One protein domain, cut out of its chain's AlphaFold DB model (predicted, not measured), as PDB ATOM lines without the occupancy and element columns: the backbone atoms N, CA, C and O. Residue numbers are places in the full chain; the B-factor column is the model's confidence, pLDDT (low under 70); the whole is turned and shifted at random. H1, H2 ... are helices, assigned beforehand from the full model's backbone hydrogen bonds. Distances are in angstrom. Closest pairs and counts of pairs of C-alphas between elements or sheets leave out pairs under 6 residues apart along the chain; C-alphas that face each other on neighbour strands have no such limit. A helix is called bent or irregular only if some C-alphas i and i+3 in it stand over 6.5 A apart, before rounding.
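AT A GLANCE: This is residues 147 to 249 and 397 to 418 of the 441 residues of the protein "N-acetylglucosaminylphosphatidylinositol deacetylase" of Bugula neritina (UniProt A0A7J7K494). Two long helices, H3 and H4, meet near one end of each and open as a V, and each arm has a partner: H1 runs beside H3, and H5 runs beside H4. The short H2 turns across near the far end of the H3 arm, and residues 241 to 249 of H4 stick out at the tip of the other arm. The printed part has 125 residues with five named helices, H1 to H5 in order along the chain, and no named strand; its class is all helix. It is loose, with a radius of gyration of the C-alphas of 19.2 A, and flat, spanning 56 by 42 by 21 A.

HOW THE PARTS SIT: Start with H1, residues 147 to 159, and H2, residues 161 to 172: they touch only at the corner by their link, and only just, with 3 pairs of C-alphas within 8 A, the closest being Val 157 and Leu 164 at 5.8 A. Their lines are about perpendicular, at 76 degrees. Next look at H3, residues 181 to 211, which touches H1; their closest C-alphas, of Leu 151 and Gly 196, are 4.3 A apart. These two run opposite ways at a shallow tilt of 33 degrees, only just short of steep. H2 and H3 are near each other, with 11 pairs of C-alphas within 10 A. Then comes H4, residues 216 to 249, which forms a helical hairpin with H3, two successive helices that touch and run opposite ways, here at a steep tilt of 42 degrees. Look at residues 202 to 211 of H3 and residues 217 to 225 of H4, with which alone the two helices touch; their closest C-alphas, of Gly 209 and Gly 218, are 4.2 A apart. Beyond the cut, H5, residues 397 to 418, touches residues 222 to 236 of H4, opposite ways at a shallow tilt of 27 degrees, with the closest C-alphas, of Ser 226 and Val 413, 5.2 A apart. H1 and H2 are each apart from H4 and H5. In H1, H2, H3 and H5 every O i to N i+4 pair is within hydrogen-bond range; in H4 28 of 30 are.

IN THESE COORDINATES: Find C-alpha 147 at (3.442, -7.579, 23.254); from there H1 runs 18.3 A to C-alpha 159. H2 covers 16.1 A. From C-alpha 181 at (-2.993, 5.192, 44.873), H3 runs 44.5 A. H4 runs 48.6 A, with a kink of 37 degrees near residue 243, and is irregular: C-alphas 245 and 248 are 7.8 A apart. H5 runs 31.5 A to C-alpha 418 at (11.106, -5.420, -0.340).

THE WHOLE: The two C-alphas farthest apart, of Asn 177 and Lys 214, are 58.2 A apart. Residues 250 to 396 are not printed, and C-alphas 249 and 397 are 23.1 A apart across this cut. Of the links that are printed whole, H1 to H2 and H3 to H4 are tight, and H2 to H3 is short. The mean pLDDT of the printed part is 74.6; look for values under 70 at residues 147, 157, 160 to 186, 188 and 213 to 214.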
ATOM      1  N   GLY A 147       4.813  -8.084  23.414       65.50
ATOM      2  CA  GLY A 147       3.442  -7.579  23.254       65.50
ATOM      3  C   GLY A 147       2.379  -8.404  23.992       65.50
ATOM      4  O   GLY A 147       1.471  -7.836  24.598       65.50
ATOM      5  N   VAL A 148       2.501  -9.736  23.974       72.38
ATOM      6  CA  VAL A 148       1.548 -10.651  24.627       72.38
ATOM      7  C   VAL A 148       1.747 -10.632  26.135       72.38
ATOM      8  O   VAL A 148       0.768 -10.513  26.865       72.38
ATOM      9  N   THR A 149       2.997 -10.680  26.600       72.06
ATOM     10  CA  THR A 149       3.326 -10.598  28.030       72.06
ATOM     11  C   THR A 149       2.871  -9.267  28.623       72.06
ATOM     12  O   THR A 149       2.165  -9.270  29.627       72.06
ATOM     13  N   THR A 150       3.148  -8.136  27.966       74.12
ATOM     14  CA  THR A 150       2.681  -6.810  28.428       74.12
ATOM     15  C   THR A 150       1.153  -6.731  28.513       74.12
ATOM     16  O   THR A 150       0.609  -6.248  29.509       74.12
ATOM     17  N   LEU A 151       0.439  -7.231  27.496       76.38
ATOM     18  CA  LEU A 151      -1.025  -7.242  27.487       76.38
ATOM     19  C   LEU A 151      -1.600  -8.157  28.579       76.38
ATOM     20  O   LEU A 151      -2.535  -7.764  29.277       76.38
ATOM     21  N   ALA A 152      -1.038  -9.355  28.740       72.44
ATOM     22  CA  ALA A 152      -1.469 -10.325  29.739       72.44
ATOM     23  C   ALA A 152      -1.247  -9.805  31.164       72.44
ATOM     24  O   ALA A 152      -2.167  -9.879  31.974       72.44
ATOM     25  N   ILE A 153      -0.085  -9.201  31.442       74.44
ATOM     26  CA  ILE A 153       0.212  -8.557  32.729       74.44
ATOM     27  C   ILE A 153      -0.796  -7.438  32.998       74.44
ATOM     28  O   ILE A 153      -1.405  -7.405  34.063       74.44
ATOM     29  N   GLY A 154      -1.040  -6.556  32.023       74.81
ATOM     30  CA  GLY A 154      -2.014  -5.477  32.178       74.81
ATOM     31  C   GLY A 154      -3.426  -5.988  32.500       74.81
ATOM     32  O   GLY A 154      -4.068  -5.492  33.426       74.81
ATOM     33  N   ILE A 155      -3.909  -7.003  31.775       76.44
ATOM     34  CA  ILE A 155      -5.235  -7.599  32.009       76.44
ATOM     35  C   ILE A 155      -5.289  -8.302  33.365       76.44
ATOM     36  O   ILE A 155      -6.248  -8.096  34.107       76.44
ATOM     37  N   TRP A 156      -4.274  -9.100  33.698       73.25
ATOM     38  CA  TRP A 156      -4.198  -9.810  34.973       73.25
ATOM     39  C   TRP A 156      -4.269  -8.829  36.141       73.25
ATOM     40  O   TRP A 156      -5.146  -8.964  36.992       73.25
ATOM     41  N   VAL A 157      -3.456  -7.772  36.114       69.69
ATOM     42  CA  VAL A 157      -3.441  -6.737  37.155       69.69
ATOM     43  C   VAL A 157      -4.777  -5.974  37.229       69.69
ATOM     44  O   VAL A 157      -5.230  -5.615  38.315       69.69
ATOM     45  N   LYS A 158      -5.464  -5.747  36.099       73.06
ATOM     46  CA  LYS A 158      -6.774  -5.064  36.068       73.06
ATOM     47  C   LYS A 158      -7.913  -5.925  36.623       73.06
ATOM     48  O   LYS A 158      -8.830  -5.400  37.263       73.06
ATOM     49  N   VAL A 159      -7.898  -7.220  36.314       75.38
ATOM     50  CA  VAL A 159      -8.932  -8.185  36.719       75.38
ATOM     51  C   VAL A 159      -8.735  -8.591  38.175       75.38
ATOM     52  O   VAL A 159      -9.711  -8.665  38.927       75.38
ATOM     53  N   ASP A 160      -7.487  -8.777  38.592       67.62
ATOM     54  CA  ASP A 160      -7.135  -9.162  39.948       67.62
ATOM     55  C   ASP A 160      -6.781  -7.954  40.819       67.62
ATOM     56  O   ASP A 160      -5.639  -7.700  41.204       67.62
ATOM     57  N   LYS A 161      -7.819  -7.189  41.165       61.84
ATOM     58  CA  LYS A 161      -7.684  -6.015  42.039       61.84
ATOM     59  C   LYS A 161      -7.110  -6.350  43.423       61.84
ATOM     60  O   LYS A 161      -6.628  -5.445  44.099       61.84
ATOM     61  N   LYS A 162      -7.173  -7.617  43.855       58.78
ATOM     62  CA  LYS A 162      -6.602  -8.073  45.132       58.78
ATOM     63  C   LYS A 162      -5.085  -8.184  45.030       58.78
ATOM     64  O   LYS A 162      -4.403  -7.640  45.890       58.78
ATOM     65  N   HIS A 163      -4.581  -8.763  43.940       55.41
ATOM     66  CA  HIS A 163      -3.150  -8.764  43.642       55.41
ATOM     67  C   HIS A 163      -2.605  -7.375  43.310       55.41
ATOM     68  O   HIS A 163      -1.458  -7.097  43.619       55.41
ATOM     69  N   LEU A 164      -3.405  -6.457  42.757       52.06
ATOM     70  CA  LEU A 164      -3.003  -5.050  42.637       52.06
ATOM     71  C   LEU A 164      -2.822  -4.394  44.019       52.06
ATOM     72  O   LEU A 164      -1.851  -3.668  44.224       52.06
ATOM     73  N   LEU A 165      -3.707  -4.684  44.981       51.09
ATOM     74  CA  LEU A 165      -3.534  -4.259  46.375       51.09
ATOM     75  C   LEU A 165      -2.283  -4.888  47.011       51.09
ATOM     76  O   LEU A 165      -1.547  -4.191  47.698       51.09
ATOM     77  N   GLU A 166      -2.022  -6.171  46.760       51.91
ATOM     78  CA  GLU A 166      -0.826  -6.884  47.234       51.91
ATOM     79  C   GLU A 166       0.470  -6.387  46.580       51.91
ATOM     80  O   GLU A 166       1.425  -6.132  47.291       51.91
ATOM     81  N   LEU A 167       0.508  -6.139  45.269       50.06
ATOM     82  CA  LEU A 167       1.664  -5.554  44.573       50.06
ATOM     83  C   LEU A 167       1.945  -4.129  45.048       50.06
ATOM     84  O   LEU A 167       3.097  -3.713  45.128       50.06
ATOM     85  N   THR A 168       0.899  -3.374  45.393       49.69
ATOM     86  CA  THR A 168       1.080  -2.060  46.020       49.69
ATOM     87  C   THR A 168       1.680  -2.214  47.423       49.69
ATOM     88  O   THR A 168       2.555  -1.428  47.788       49.69
ATOM     89  N   LYS A 169       1.277  -3.246  48.179       49.72
ATOM     90  CA  LYS A 169       1.868  -3.599  49.482       49.72
ATOM     91  C   LYS A 169       3.299  -4.130  49.368       49.72
ATOM     92  O   LYS A 169       4.086  -3.844  50.254       49.72
ATOM     93  N   ASP A 170       3.645  -4.829  48.294       43.19
ATOM     94  CA  ASP A 170       4.950  -5.477  48.094       43.19
ATOM     95  C   ASP A 170       5.997  -4.500  47.522       43.19
ATOM     96  O   ASP A 170       7.147  -4.469  47.948       43.19
ATOM     97  N   VAL A 171       5.589  -3.595  46.622       45.53
ATOM     98  CA  VAL A 171       6.462  -2.515  46.119       45.53
ATOM     99  C   VAL A 171       6.616  -1.379  47.137       45.53
ATOM    100  O   VAL A 171       7.648  -0.708  47.143       45.53
ATOM    101  N   SER A 172       5.616  -1.161  47.998       46.50
ATOM    102  CA  SER A 172       5.615  -0.049  48.968       46.50
ATOM    103  C   SER A 172       5.797  -0.493  50.422       46.50
ATOM    104  O   SER A 172       5.760   0.355  51.313       46.50
ATOM    105  N   GLY A 173       5.940  -1.797  50.679       46.50
ATOM    106  CA  GLY A 173       6.107  -2.417  51.999       46.50
ATOM    107  C   GLY A 173       5.022  -2.116  53.044       46.50
ATOM    108  O   GLY A 173       5.230  -2.422  54.215       46.50
ATOM    109  N   THR A 174       3.938  -1.400  52.717       47.69
ATOM    110  CA  THR A 174       3.160  -0.660  53.730       47.69
ATOM    111  C   THR A 174       1.680  -0.483  53.357       47.69
ATOM    112  O   THR A 174       1.320  -0.376  52.182       47.69
ATOM    113  N   ASP A 175       0.803  -0.459  54.371       43.22
ATOM    114  CA  ASP A 175      -0.636  -0.198  54.234       43.22
ATOM    115  C   ASP A 175      -0.879   1.286  53.895       43.22
ATOM    116  O   ASP A 175      -0.900   2.163  54.761       43.22
ATOM    117  N   LEU A 176      -1.018   1.576  52.601       49.19
ATOM    118  CA  LEU A 176      -1.275   2.916  52.073       49.19
ATOM    119  C   LEU A 176      -2.742   3.326  52.276       49.19
ATOM    120  O   LEU A 176      -3.654   2.513  52.128       49.19
ATOM    121  N   ASN A 177      -2.976   4.615  52.546       44.00
ATOM    122  CA  ASN A 177      -4.326   5.172  52.608       44.00
ATOM    123  C   ASN A 177      -5.033   5.031  51.245       44.00
ATOM    124  O   ASN A 177      -4.556   5.489  50.205       44.00
ATOM    125  N   GLU A 178      -6.195   4.381  51.294       42.56
ATOM    126  CA  GLU A 178      -6.956   3.740  50.211       42.56
ATOM    127  C   GLU A 178      -7.443   4.674  49.078       42.56
ATOM    128  O   GLU A 178      -8.003   4.205  48.089       42.56
ATOM    129  N   THR A 179      -7.248   5.992  49.168       44.19
ATOM    130  CA  THR A 179      -7.993   6.952  48.335       44.19
ATOM    131  C   THR A 179      -7.275   7.476  47.087       44.19
ATOM    132  O   THR A 179      -7.968   7.767  46.115       44.19
ATOM    133  N   ASP A 180      -5.936   7.533  47.034       47.88
ATOM    134  CA  ASP A 180      -5.226   8.191  45.909       47.88
ATOM    135  C   ASP A 180      -4.400   7.244  45.014       47.88
ATOM    136  O   ASP A 180      -4.313   7.439  43.798       47.88
ATOM    137  N   VAL A 181      -3.845   6.170  45.580       51.69
ATOM    138  CA  VAL A 181      -2.993   5.192  44.873       51.69
ATOM    139  C   VAL A 181      -3.732   4.351  43.820       51.69
ATOM    140  O   VAL A 181      -3.157   4.127  42.747       51.69
ATOM    141  N   PRO A 182      -5.007   3.944  44.018       52.56
ATOM    142  CA  PRO A 182      -5.724   3.173  43.007       52.56
ATOM    143  C   PRO A 182      -5.835   3.923  41.681       52.56
ATOM    144  O   PRO A 182      -5.769   3.302  40.632       52.56
ATOM    145  N   SER A 183      -5.962   5.254  41.700       54.59
ATOM    146  CA  SER A 183      -6.206   6.044  40.489       54.59
ATOM    147  C   SER A 183      -4.991   6.124  39.553       54.59
ATOM    148  O   SER A 183      -5.130   5.969  38.338       54.59
ATOM    149  N   LEU A 184      -3.787   6.317  40.103       53.38
ATOM    150  CA  LEU A 184      -2.547   6.366  39.325       53.38
ATOM    151  C   LEU A 184      -2.176   4.981  38.798       53.38
ATOM    152  O   LEU A 184      -1.860   4.843  37.617       53.38
ATOM    153  N   LEU A 185      -2.273   3.955  39.644       61.16
ATOM    154  CA  LEU A 185      -1.969   2.587  39.241       61.16
ATOM    155  C   LEU A 185      -2.976   2.077  38.203       61.16
ATOM    156  O   LEU A 185      -2.576   1.447  37.227       61.16
ATOM    157  N   ASP A 186      -4.257   2.439  38.320       67.06
ATOM    158  CA  ASP A 186      -5.274   2.111  37.316       67.06
ATOM    159  C   ASP A 186      -4.984   2.767  35.955       67.06
ATOM    160  O   ASP A 186      -5.186   2.135  34.913       67.06
ATOM    161  N   ASN A 187      -4.434   3.990  35.941       70.81
ATOM    162  CA  ASN A 187      -3.981   4.656  34.715       70.81
ATOM    163  C   ASN A 187      -2.769   3.953  34.090       70.81
ATOM    164  O   ASN A 187      -2.762   3.730  32.878       70.81
ATOM    165  N   VAL A 188      -1.768   3.567  34.893       69.50
ATOM    166  CA  VAL A 188      -0.591   2.823  34.406       69.50
ATOM    167  C   VAL A 188      -1.002   1.466  33.835       69.50
ATOM    168  O   VAL A 188      -0.608   1.118  32.724       69.50
ATOM    169  N   VAL A 189      -1.850   0.722  34.544       71.69
ATOM    170  CA  VAL A 189      -2.359  -0.585  34.104       71.69
ATOM    171  C   VAL A 189      -3.175  -0.450  32.820       71.69
ATOM    172  O   VAL A 189      -3.000  -1.225  31.881       71.69
ATOM    173  N   THR A 190      -4.025   0.572  32.730       75.88
ATOM    174  CA  THR A 190      -4.783   0.857  31.505       75.88
ATOM    175  C   THR A 190      -3.847   1.203  30.343       75.88
ATOM    176  O   THR A 190      -4.050   0.710  29.232       75.88
ATOM    177  N   ALA A 191      -2.788   1.981  30.581       75.06
ATOM    178  CA  ALA A 191      -1.778   2.279  29.569       75.06
ATOM    179  C   ALA A 191      -1.033   1.015  29.106       75.06
ATOM    180  O   ALA A 191      -0.874   0.827  27.901       75.06
ATOM    181  N   LEU A 192      -0.651   0.117  30.022       75.62
ATOM    182  CA  LEU A 192      -0.021  -1.170  29.693       75.62
ATOM    183  C   LEU A 192      -0.912  -2.031  28.794       75.62
ATOM    184  O   LEU A 192      -0.428  -2.572  27.801       75.62
ATOM    185  N   ILE A 193      -2.215  -2.110  29.080       80.44
ATOM    186  CA  ILE A 193      -3.173  -2.838  28.232       80.44
ATOM    187  C   ILE A 193      -3.235  -2.216  26.833       80.44
ATOM    188  O   ILE A 193      -3.159  -2.934  25.836       80.44
ATOM    189  N   VAL A 194      -3.365  -0.889  26.737       82.56
ATOM    190  CA  VAL A 194      -3.479  -0.189  25.446       82.56
ATOM    191  C   VAL A 194      -2.205  -0.353  24.615       82.56
ATOM    192  O   VAL A 194      -2.284  -0.697  23.434       82.56
ATOM    193  N   ILE A 195      -1.035  -0.153  25.226       82.75
ATOM    194  CA  ILE A 195       0.268  -0.309  24.568       82.75
ATOM    195  C   ILE A 195       0.486  -1.773  24.172       82.75
ATOM    196  O   ILE A 195       0.832  -2.046  23.024       82.75
ATOM    197  N   GLY A 196       0.227  -2.721  25.075       77.44
ATOM    198  CA  GLY A 196       0.366  -4.154  24.817       77.44
ATOM    199  C   GLY A 196      -0.524  -4.631  23.668       77.44
ATOM    200  O   GLY A 196      -0.039  -5.280  22.743       77.44
ATOM    201  N   ALA A 197      -1.802  -4.240  23.657       81.88
ATOM    202  CA  ALA A 197      -2.733  -4.572  22.576       81.88
ATOM    203  C   ALA A 197      -2.291  -3.987  21.227       81.88
ATOM    204  O   ALA A 197      -2.383  -4.656  20.194       81.88
ATOM    205  N   PHE A 198      -1.773  -2.758  21.233       87.19
ATOM    206  CA  PHE A 198      -1.235  -2.119  20.037       87.19
ATOM    207  C   PHE A 198       0.008  -2.848  19.503       87.19
ATOM    208  O   PHE A 198       0.055  -3.184  18.317       87.19
ATOM    209  N   LEU A 199       0.985  -3.151  20.366       85.81
ATOM    210  CA  LEU A 199       2.203  -3.880  19.992       85.81
ATOM    211  C   LEU A 199       1.896  -5.302  19.509       85.81
ATOM    212  O   LEU A 199       2.486  -5.761  18.527       85.81
ATOM    213  N   PHE A 200       0.944  -5.986  20.148       83.38
ATOM    214  CA  PHE A 200       0.447  -7.283  19.701       83.38
ATOM    215  C   PHE A 200      -0.169  -7.196  18.298       83.38
ATOM    216  O   PHE A 200       0.209  -7.965  17.416       83.38
ATOM    217  N   GLY A 201      -1.053  -6.222  18.055       81.50
ATOM    218  CA  GLY A 201      -1.668  -6.010  16.743       81.50
ATOM    219  C   GLY A 201      -0.648  -5.693  15.643       81.50
ATOM    220  O   GLY A 201      -0.726  -6.248  14.546       81.50
ATOM    221  N   LEU A 202       0.352  -4.856  15.937       86.88
ATOM    222  CA  LEU A 202       1.456  -4.584  15.011       86.88
ATOM    223  C   LEU A 202       2.262  -5.840  14.686       86.88
ATOM    224  O   LEU A 202       2.547  -6.100  13.516       86.88
ATOM    225  N   SER A 203       2.592  -6.626  15.708       85.69
ATOM    226  CA  SER A 203       3.329  -7.882  15.551       85.69
ATOM    227  C   SER A 203       2.528  -8.890  14.722       85.69
ATOM    228  O   SER A 203       3.078  -9.523  13.821       85.69
ATOM    229  N   PHE A 204       1.213  -8.973  14.949       83.25
ATOM    230  CA  PHE A 204       0.293  -9.801  14.174       83.25
ATOM    231  C   PHE A 204       0.265  -9.394  12.695       83.25
ATOM    232  O   PHE A 204       0.438 -10.245  11.825       83.25
ATOM    233  N   PHE A 205       0.113  -8.104  12.378       82.94
ATOM    234  CA  PHE A 205       0.102  -7.650  10.980       82.94
ATOM    235  C   PHE A 205       1.440  -7.863  10.273       82.94
ATOM    236  O   PHE A 205       1.442  -8.239   9.099       82.94
ATOM    237  N   GLY A 206       2.562  -7.668  10.971       82.19
ATOM    238  CA  GLY A 206       3.888  -7.991  10.448       82.19
ATOM    239  C   GLY A 206       4.016  -9.483  10.139       82.19
ATOM    240  O   GLY A 206       4.243  -9.862   8.990       82.19
ATOM    241  N   CYS A 207       3.779 -10.343  11.133       81.44
ATOM    242  CA  CYS A 207       3.916 -11.794  10.993       81.44
ATOM    243  C   CYS A 207       2.948 -12.368   9.941       81.44
ATOM    244  O   CYS A 207       3.382 -12.958   8.947       81.44
ATOM    245  N   CYS A 208       1.642 -12.111  10.067       75.94
ATOM    246  CA  CYS A 208       0.636 -12.592   9.113       75.94
ATOM    247  C   CYS A 208       0.816 -12.004   7.707       75.94
ATOM    248  O   CYS A 208       0.485 -12.669   6.720       75.94
ATOM    249  N   GLY A 209       1.331 -10.776   7.603       78.38
ATOM    250  CA  GLY A 209       1.666 -10.138   6.332       78.38
ATOM    251  C   GLY A 209       2.797 -10.857   5.599       78.38
ATOM    252  O   GLY A 209       2.705 -11.043   4.385       78.38
ATOM    253  N   THR A 210       3.822 -11.321   6.323       75.62
ATOM    254  CA  THR A 210       4.907 -12.128   5.736       75.62
ATOM    255  C   THR A 210       4.460 -13.541   5.364       75.62
ATOM    256  O   THR A 210       4.768 -13.994   4.265       75.62
ATOM    257  N   LEU A 211       3.674 -14.201   6.225       72.25
ATOM    258  CA  LEU A 211       3.150 -15.558   6.011       72.25
ATOM    259  C   LEU A 211       2.274 -15.679   4.763       72.25
ATOM    260  O   LEU A 211       2.362 -16.653   4.021       72.25
ATOM    261  N   ASN A 212       1.417 -14.683   4.533       72.25
ATOM    262  CA  ASN A 212       0.415 -14.706   3.470       72.25
ATOM    263  C   ASN A 212       0.741 -13.742   2.322       72.25
ATOM    264  O   ASN A 212      -0.173 -13.292   1.626       72.25
ATOM    265  N   ASN A 213       2.017 -13.401   2.119       67.25
ATOM    266  CA  ASN A 213       2.465 -12.405   1.134       67.25
ATOM    267  C   ASN A 213       2.026 -12.702  -0.319       67.25
ATOM    268  O   ASN A 213       1.844 -11.767  -1.101       67.25
ATOM    269  N   LYS A 214       1.754 -13.972  -0.641       67.69
ATOM    270  CA  LYS A 214       1.210 -14.419  -1.934       67.69
ATOM    271  C   LYS A 214      -0.234 -13.970  -2.178       67.69
ATOM    272  O   LYS A 214      -0.631 -13.728  -3.314       67.69
ATOM    273  N   ASN A 215      -1.029 -13.832  -1.116       76.25
ATOM    274  CA  ASN A 215      -2.443 -13.480  -1.205       76.25
ATOM    275  C   ASN A 215      -2.642 -11.968  -1.037       76.25
ATOM    276  O   ASN A 215      -1.941 -11.295  -0.278       76.25
ATOM    277  N   LYS A 216      -3.681 -11.420  -1.681       75.44
ATOM    278  CA  LYS A 216      -4.023  -9.985  -1.606       75.44
ATOM    279  C   LYS A 216      -4.197  -9.482  -0.162       75.44
ATOM    280  O   LYS A 216      -3.876  -8.331   0.123       75.44
ATOM    281  N   LEU A 217      -4.666 -10.349   0.739       77.56
ATOM    282  CA  LEU A 217      -4.850 -10.046   2.159       77.56
ATOM    283  C   LEU A 217      -3.518  -9.890   2.917       77.56
ATOM    284  O   LEU A 217      -3.374  -8.942   3.681       77.56
ATOM    285  N   GLY A 218      -2.517 -10.745   2.669       78.50
ATOM    286  CA  GLY A 218      -1.200 -10.602   3.305       78.50
ATOM    287  C   GLY A 218      -0.456  -9.361   2.812       78.50
ATOM    288  O   GLY A 218       0.105  -8.620   3.618       78.50
ATOM    289  N   LYS A 219      -0.570  -9.033   1.513       77.94
ATOM    290  CA  LYS A 219      -0.076  -7.751   0.970       77.94
ATOM    291  C   LYS A 219      -0.753  -6.543   1.635       77.94
ATOM    292  O   LYS A 219      -0.099  -5.522   1.840       77.94
ATOM    293  N   LEU A 220      -2.042  -6.638   1.981       81.06
ATOM    294  CA  LEU A 220      -2.750  -5.592   2.727       81.06
ATOM    295  C   LEU A 220      -2.212  -5.456   4.160       81.06
ATOM    296  O   LEU A 220      -1.945  -4.335   4.586       81.06
ATOM    297  N   PHE A 221      -2.000  -6.565   4.874       85.12
ATOM    298  CA  PHE A 221      -1.430  -6.545   6.226       85.12
ATOM    299  C   PHE A 221      -0.006  -5.986   6.255       85.12
ATOM    300  O   PHE A 221       0.292  -5.145   7.098       85.12
ATOM    301  N   LEU A 222       0.837  -6.351   5.288       82.88
ATOM    302  CA  LEU A 222       2.203  -5.835   5.195       82.88
ATOM    303  C   LEU A 222       2.233  -4.332   4.867       82.88
ATOM    304  O   LEU A 222       3.036  -3.587   5.432       82.88
ATOM    305  N   LYS A 223       1.319  -3.857   4.006       82.62
ATOM    306  CA  LYS A 223       1.133  -2.419   3.750       82.62
ATOM    307  C   LYS A 223       0.654  -1.678   4.996       82.62
ATOM    308  O   LYS A 223       1.170  -0.598   5.279       82.62
ATOM    309  N   LEU A 224      -0.300  -2.242   5.740       84.69
ATOM    310  CA  LEU A 224      -0.805  -1.655   6.981       84.69
ATOM    311  C   LEU A 224       0.311  -1.561   8.028       84.69
ATOM    312  O   LEU A 224       0.566  -0.473   8.536       84.69
ATOM    313  N   TYR A 225       1.026  -2.662   8.270       88.75
ATOM    314  CA  TYR A 225       2.182  -2.717   9.165       88.75
ATOM    315  C   TYR A 225       3.226  -1.656   8.801       88.75
ATOM    316  O   TYR A 225       3.548  -0.799   9.623       88.75
ATOM    317  N   SER A 226       3.686  -1.635   7.544       87.62
ATOM    318  CA  SER A 226       4.693  -0.669   7.091       87.62
ATOM    319  C   SER A 226       4.216   0.780   7.201       87.62
ATOM    320  O   SER A 226       5.029   1.660   7.468       87.62
ATOM    321  N   THR A 227       2.924   1.044   6.988       85.38
ATOM    322  CA  THR A 227       2.364   2.397   7.108       85.38
ATOM    323  C   THR A 227       2.337   2.846   8.564       85.38
ATOM    324  O   THR A 227       2.742   3.968   8.857       85.38
ATOM    325  N   VAL A 228       1.906   1.981   9.489       87.44
ATOM    326  CA  VAL A 228       1.856   2.334  10.914       87.44
ATOM    327  C   VAL A 228       3.261   2.500  11.491       87.44
ATOM    328  O   VAL A 228       3.506   3.494  12.167       87.44
ATOM    329  N   VAL A 229       4.209   1.610  11.174       91.50
ATOM    330  CA  VAL A 229       5.611   1.753  11.619       91.50
ATOM    331  C   VAL A 229       6.243   3.034  11.063       91.50
ATOM    332  O   VAL A 229       6.955   3.724  11.784       91.50
ATOM    333  N   LEU A 230       5.941   3.411   9.816       88.75
ATOM    334  CA  LEU A 230       6.418   4.675   9.252       88.75
ATOM    335  C   LEU A 230       5.834   5.895   9.986       88.75
ATOM    336  O   LEU A 230       6.556   6.862  10.222       88.75
ATOM    337  N   ILE A 231       4.552   5.859  10.364       87.44
ATOM    338  CA  ILE A 231       3.933   6.922  11.171       87.44
ATOM    339  C   ILE A 231       4.611   7.017  12.541       87.44
ATOM    340  O   ILE A 231       4.935   8.125  12.963       87.44
ATOM    341  N   LEU A 232       4.875   5.887  13.205       91.81
ATOM    342  CA  LEU A 232       5.587   5.865  14.488       91.81
ATOM    343  C   LEU A 232       6.981   6.485  14.370       91.81
ATOM    344  O   LEU A 232       7.308   7.366  15.157       91.81
ATOM    345  N   LEU A 233       7.742   6.130  13.333       91.44
ATOM    346  CA  LEU A 233       9.064   6.705  13.078       91.44
ATOM    347  C   LEU A 233       9.002   8.228  12.875       91.44
ATOM    348  O   LEU A 233       9.837   8.969  13.391       91.44
ATOM    349  N   ILE A 234       7.991   8.729  12.160       89.06
ATOM    350  CA  ILE A 234       7.783  10.176  11.989       89.06
ATOM    351  C   ILE A 234       7.415  10.837  13.325       89.06
ATOM    352  O   ILE A 234       7.932  11.912  13.633       89.06
ATOM    353  N   CYS A 235       6.544  10.213  14.120       87.88
ATOM    354  CA  CYS A 235       6.165  10.701  15.445       87.88
ATOM    355  C   CYS A 235       7.357  10.740  16.408       87.88
ATOM    356  O   CYS A 235       7.491  11.714  17.146       87.88
ATOM    357  N   GLU A 236       8.240   9.742  16.379       90.31
ATOM    358  CA  GLU A 236       9.461   9.710  17.188       90.31
ATOM    359  C   GLU A 236      10.420  10.834  16.795       90.31
ATOM    360  O   GLU A 236      10.859  11.597  17.655       90.31
ATOM    361  N   LEU A 237      10.676  11.019  15.497       90.56
ATOM    362  CA  LEU A 237      11.502  12.129  15.011       90.56
ATOM    363  C   LEU A 237      10.892  13.491  15.375       90.56
ATOM    364  O   LEU A 237      11.608  14.385  15.826       90.56
ATOM    365  N   ALA A 238       9.572  13.650  15.242       87.88
ATOM    366  CA  ALA A 238       8.877  14.861  15.669       87.88
ATOM    367  C   ALA A 238       9.020  15.080  17.185       87.88
ATOM    368  O   ALA A 238       9.363  16.182  17.612       87.88
ATOM    369  N   GLY A 239       8.838  14.032  17.989       84.69
ATOM    370  CA  GLY A 239       9.024  14.062  19.439       84.69
ATOM    371  C   GLY A 239      10.429  14.509  19.833       84.69
ATOM    372  O   GLY A 239      10.565  15.411  20.656       84.69
ATOM    373  N   LEU A 240      11.464  13.974  19.180       85.19
ATOM    374  CA  LEU A 240      12.855  14.383  19.393       85.19
ATOM    375  C   LEU A 240      13.086  15.858  19.040       85.19
ATOM    376  O   LEU A 240      13.763  16.563  19.786       85.19
ATOM    377  N   THR A 241      12.496  16.359  17.949       82.06
ATOM    378  CA  THR A 241      12.626  17.783  17.582       82.06
ATOM    379  C   THR A 241      11.926  18.715  18.567       82.06
ATOM    380  O   THR A 241      12.464  19.771  18.902       82.06
ATOM    381  N   VAL A 242      10.744  18.328  19.057       83.56
ATOM    382  CA  VAL A 242      10.005  19.091  20.067       83.56
ATOM    383  C   VAL A 242      10.757  19.062  21.387       83.56
ATOM    384  O   VAL A 242      10.959  20.123  21.965       83.56
ATOM    385  N   ALA A 243      11.213  17.892  21.839       79.75
ATOM    386  CA  ALA A 243      12.027  17.774  23.041       79.75
ATOM    387  C   ALA A 243      13.240  18.706  22.938       79.75
ATOM    388  O   ALA A 243      13.365  19.608  23.760       79.75
ATOM    389  N   TRP A 244      14.017  18.610  21.849       82.00
ATOM    390  CA  TRP A 244      15.177  19.470  21.591       82.00
ATOM    391  C   TRP A 244      14.863  20.968  21.681       82.00
ATOM    392  O   TRP A 244      15.605  21.724  22.300       82.00
ATOM    393  N   PHE A 245      13.769  21.414  21.061       81.12
ATOM    394  CA  PHE A 245      13.418  22.835  21.009       81.12
ATOM    395  C   PHE A 245      12.778  23.357  22.303       81.12
ATOM    396  O   PHE A 245      12.841  24.552  22.589       81.12
ATOM    397  N   PHE A 246      12.119  22.485  23.066       78.38
ATOM    398  CA  PHE A 246      11.344  22.858  24.246       78.38
ATOM    399  C   PHE A 246      11.980  22.421  25.568       78.38
ATOM    400  O   PHE A 246      11.351  22.671  26.593       78.38
ATOM    401  N   PHE A 247      13.189  21.846  25.588       74.31
ATOM    402  CA  PHE A 247      13.865  21.439  26.830       74.31
ATOM    403  C   PHE A 247      13.881  22.561  27.883       74.31
ATOM    404  O   PHE A 247      13.410  22.343  28.995       74.31
ATOM    405  N   ASP A 248      14.223  23.799  27.507       77.00
ATOM    406  CA  ASP A 248      14.216  24.944  28.439       77.00
ATOM    407  C   ASP A 248      12.813  25.275  29.001       77.00
ATOM    408  O   ASP A 248      12.646  25.800  30.105       77.00
ATOM    409  N   LYS A 249      11.752  24.991  28.233       76.75
ATOM    410  CA  LYS A 249      10.360  25.182  28.677       76.75
ATOM    411  C   LYS A 249       9.832  23.992  29.476       76.75
ATOM    412  O   LYS A 249       8.873  24.171  30.230       76.75
ATOM    413  N   ILE A 397      22.686   6.437  27.299       79.19
ATOM    414  CA  ILE A 397      21.893   5.200  27.250       79.19
ATOM    415  C   ILE A 397      20.552   5.472  26.565       79.19
ATOM    416  O   ILE A 397      20.169   4.745  25.649       79.19
ATOM    417  N   PHE A 398      19.862   6.551  26.943       75.06
ATOM    418  CA  PHE A 398      18.586   6.923  26.323       75.06
ATOM    419  C   PHE A 398      18.737   7.242  24.830       75.06
ATOM    420  O   PHE A 398      17.929   6.789  24.016       75.06
ATOM    421  N   ILE A 399      19.796   7.961  24.453       80.44
ATOM    422  CA  ILE A 399      20.120   8.255  23.051       80.44
ATOM    423  C   ILE A 399      20.438   6.963  22.291       80.44
ATOM    424  O   ILE A 399      19.991   6.806  21.152       80.44
ATOM    425  N   ALA A 400      21.170   6.026  22.900       77.19
ATOM    426  CA  ALA A 400      21.491   4.741  22.288       77.19
ATOM    427  C   ALA A 400      20.231   3.900  22.037       77.19
ATOM    428  O   ALA A 400      20.048   3.415  20.921       77.19
ATOM    429  N   ILE A 401      19.336   3.793  23.025       80.19
ATOM    430  CA  ILE A 401      18.052   3.088  22.886       80.19
ATOM    431  C   ILE A 401      17.203   3.745  21.794       80.19
ATOM    432  O   ILE A 401      16.743   3.056  20.887       80.19
ATOM    433  N   GLY A 402      17.046   5.073  21.819       82.62
ATOM    434  CA  GLY A 402      16.278   5.795  20.800       82.62
ATOM    435  C   GLY A 402      16.843   5.608  19.387       82.62
ATOM    436  O   GLY A 402      16.099   5.346  18.444       82.62
ATOM    437  N   SER A 403      18.169   5.659  19.240       83.00
ATOM    438  CA  SER A 403      18.843   5.444  17.952       83.00
ATOM    439  C   SER A 403      18.685   4.007  17.450       83.00
ATOM    440  O   SER A 403      18.447   3.792  16.260       83.00
ATOM    441  N   ALA A 404      18.785   3.019  18.346       82.00
ATOM    442  CA  ALA A 404      18.565   1.614  18.019       82.00
ATOM    443  C   ALA A 404      17.119   1.370  17.565       82.00
ATOM    444  O   ALA A 404      16.908   0.744  16.526       82.00
ATOM    445  N   THR A 405      16.137   1.930  18.275       88.31
ATOM    446  CA  THR A 405      14.712   1.841  17.921       88.31
ATOM    447  C   THR A 405      14.438   2.424  16.536       88.31
ATOM    448  O   THR A 405      13.854   1.735  15.696       88.31
ATOM    449  N   LEU A 406      14.938   3.630  16.241       89.12
ATOM    450  CA  LEU A 406      14.813   4.244  14.912       89.12
ATOM    451  C   LEU A 406      15.444   3.374  13.814       89.12
ATOM    452  O   LEU A 406      14.867   3.206  12.736       89.12
ATOM    453  N   GLY A 407      16.616   2.794  14.088       86.38
ATOM    454  CA  GLY A 407      17.300   1.886  13.169       86.38
ATOM    455  C   GLY A 407      16.483   0.627  12.873       86.38
ATOM    456  O   GLY A 407      16.296   0.272  11.707       86.38
ATOM    457  N   VAL A 408      15.947  -0.017  13.911       87.25
ATOM    458  CA  VAL A 408      15.096  -1.209  13.775       87.25
ATOM    459  C   VAL A 408      13.822  -0.883  12.998       87.25
ATOM    460  O   VAL A 408      13.493  -1.593  12.050       87.25
ATOM    461  N   GLN A 409      13.134   0.212  13.324       90.81
ATOM    462  CA  GLN A 409      11.924   0.630  12.607       90.81
ATOM    463  C   GLN A 409      12.192   0.891  11.121       90.81
ATOM    464  O   GLN A 409      11.420   0.446  10.267       90.81
ATOM    465  N   LEU A 410      13.307   1.552  10.794       90.00
ATOM    466  CA  LEU A 410      13.706   1.786   9.407       90.00
ATOM    467  C   LEU A 410      13.945   0.466   8.658       90.00
ATOM    468  O   LEU A 410      13.467   0.308   7.532       90.00
ATOM    469  N   LEU A 411      14.639  -0.493   9.277       87.75
ATOM    470  CA  LEU A 411      14.850  -1.824   8.698       87.75
ATOM    471  C   LEU A 411      13.526  -2.568   8.482       87.75
ATOM    472  O   LEU A 411      13.315  -3.128   7.406       87.75
ATOM    473  N   CYS A 412      12.608  -2.521   9.448       87.31
ATOM    474  CA  CYS A 412      11.283  -3.132   9.335       87.31
ATOM    475  C   CYS A 412      10.486  -2.567   8.151       87.31
ATOM    476  O   CYS A 412       9.879  -3.326   7.388       87.31
ATOM    477  N   VAL A 413      10.520  -1.246   7.954       89.00
ATOM    478  CA  VAL A 413       9.887  -0.584   6.805       89.00
ATOM    479  C   VAL A 413      10.540  -1.037   5.495       89.00
ATOM    480  O   VAL A 413       9.840  -1.454   4.570       89.00
ATOM    481  N   LEU A 414      11.875  -1.036   5.419       87.31
ATOM    482  CA  LEU A 414      12.619  -1.478   4.234       87.31
ATOM    483  C   LEU A 414      12.304  -2.930   3.851       87.31
ATOM    484  O   LEU A 414      12.006  -3.210   2.686       87.31
ATOM    485  N   PHE A 415      12.333  -3.846   4.818       86.00
ATOM    486  CA  PHE A 415      12.010  -5.254   4.592       86.00
ATOM    487  C   PHE A 415      10.559  -5.444   4.159       86.00
ATOM    488  O   PHE A 415      10.306  -6.196   3.216       86.00
ATOM    489  N   SER A 416       9.622  -4.708   4.758       85.12
ATOM    490  CA  SER A 416       8.210  -4.754   4.366       85.12
ATOM    491  C   SER A 416       8.003  -4.320   2.914       85.12
ATOM    492  O   SER A 416       7.290  -4.988   2.165       85.12
ATOM    493  N   PHE A 417       8.677  -3.256   2.465       81.25
ATOM    494  CA  PHE A 417       8.622  -2.835   1.063       81.25
ATOM    495  C   PHE A 417       9.274  -3.844   0.110       81.25
ATOM    496  O   PHE A 417       8.719  -4.125  -0.956       81.25
ATOM    497  N   CYS A 418      10.421  -4.419   0.483       79.88
ATOM    498  CA  CYS A 418      11.106  -5.420  -0.340       79.88
ATOM    499  C   CYS A 418      10.251  -6.681  -0.530       79.88
ATOM    500  O   CYS A 418      10.114  -7.176  -1.651       79.88
TER     501      CYS A 418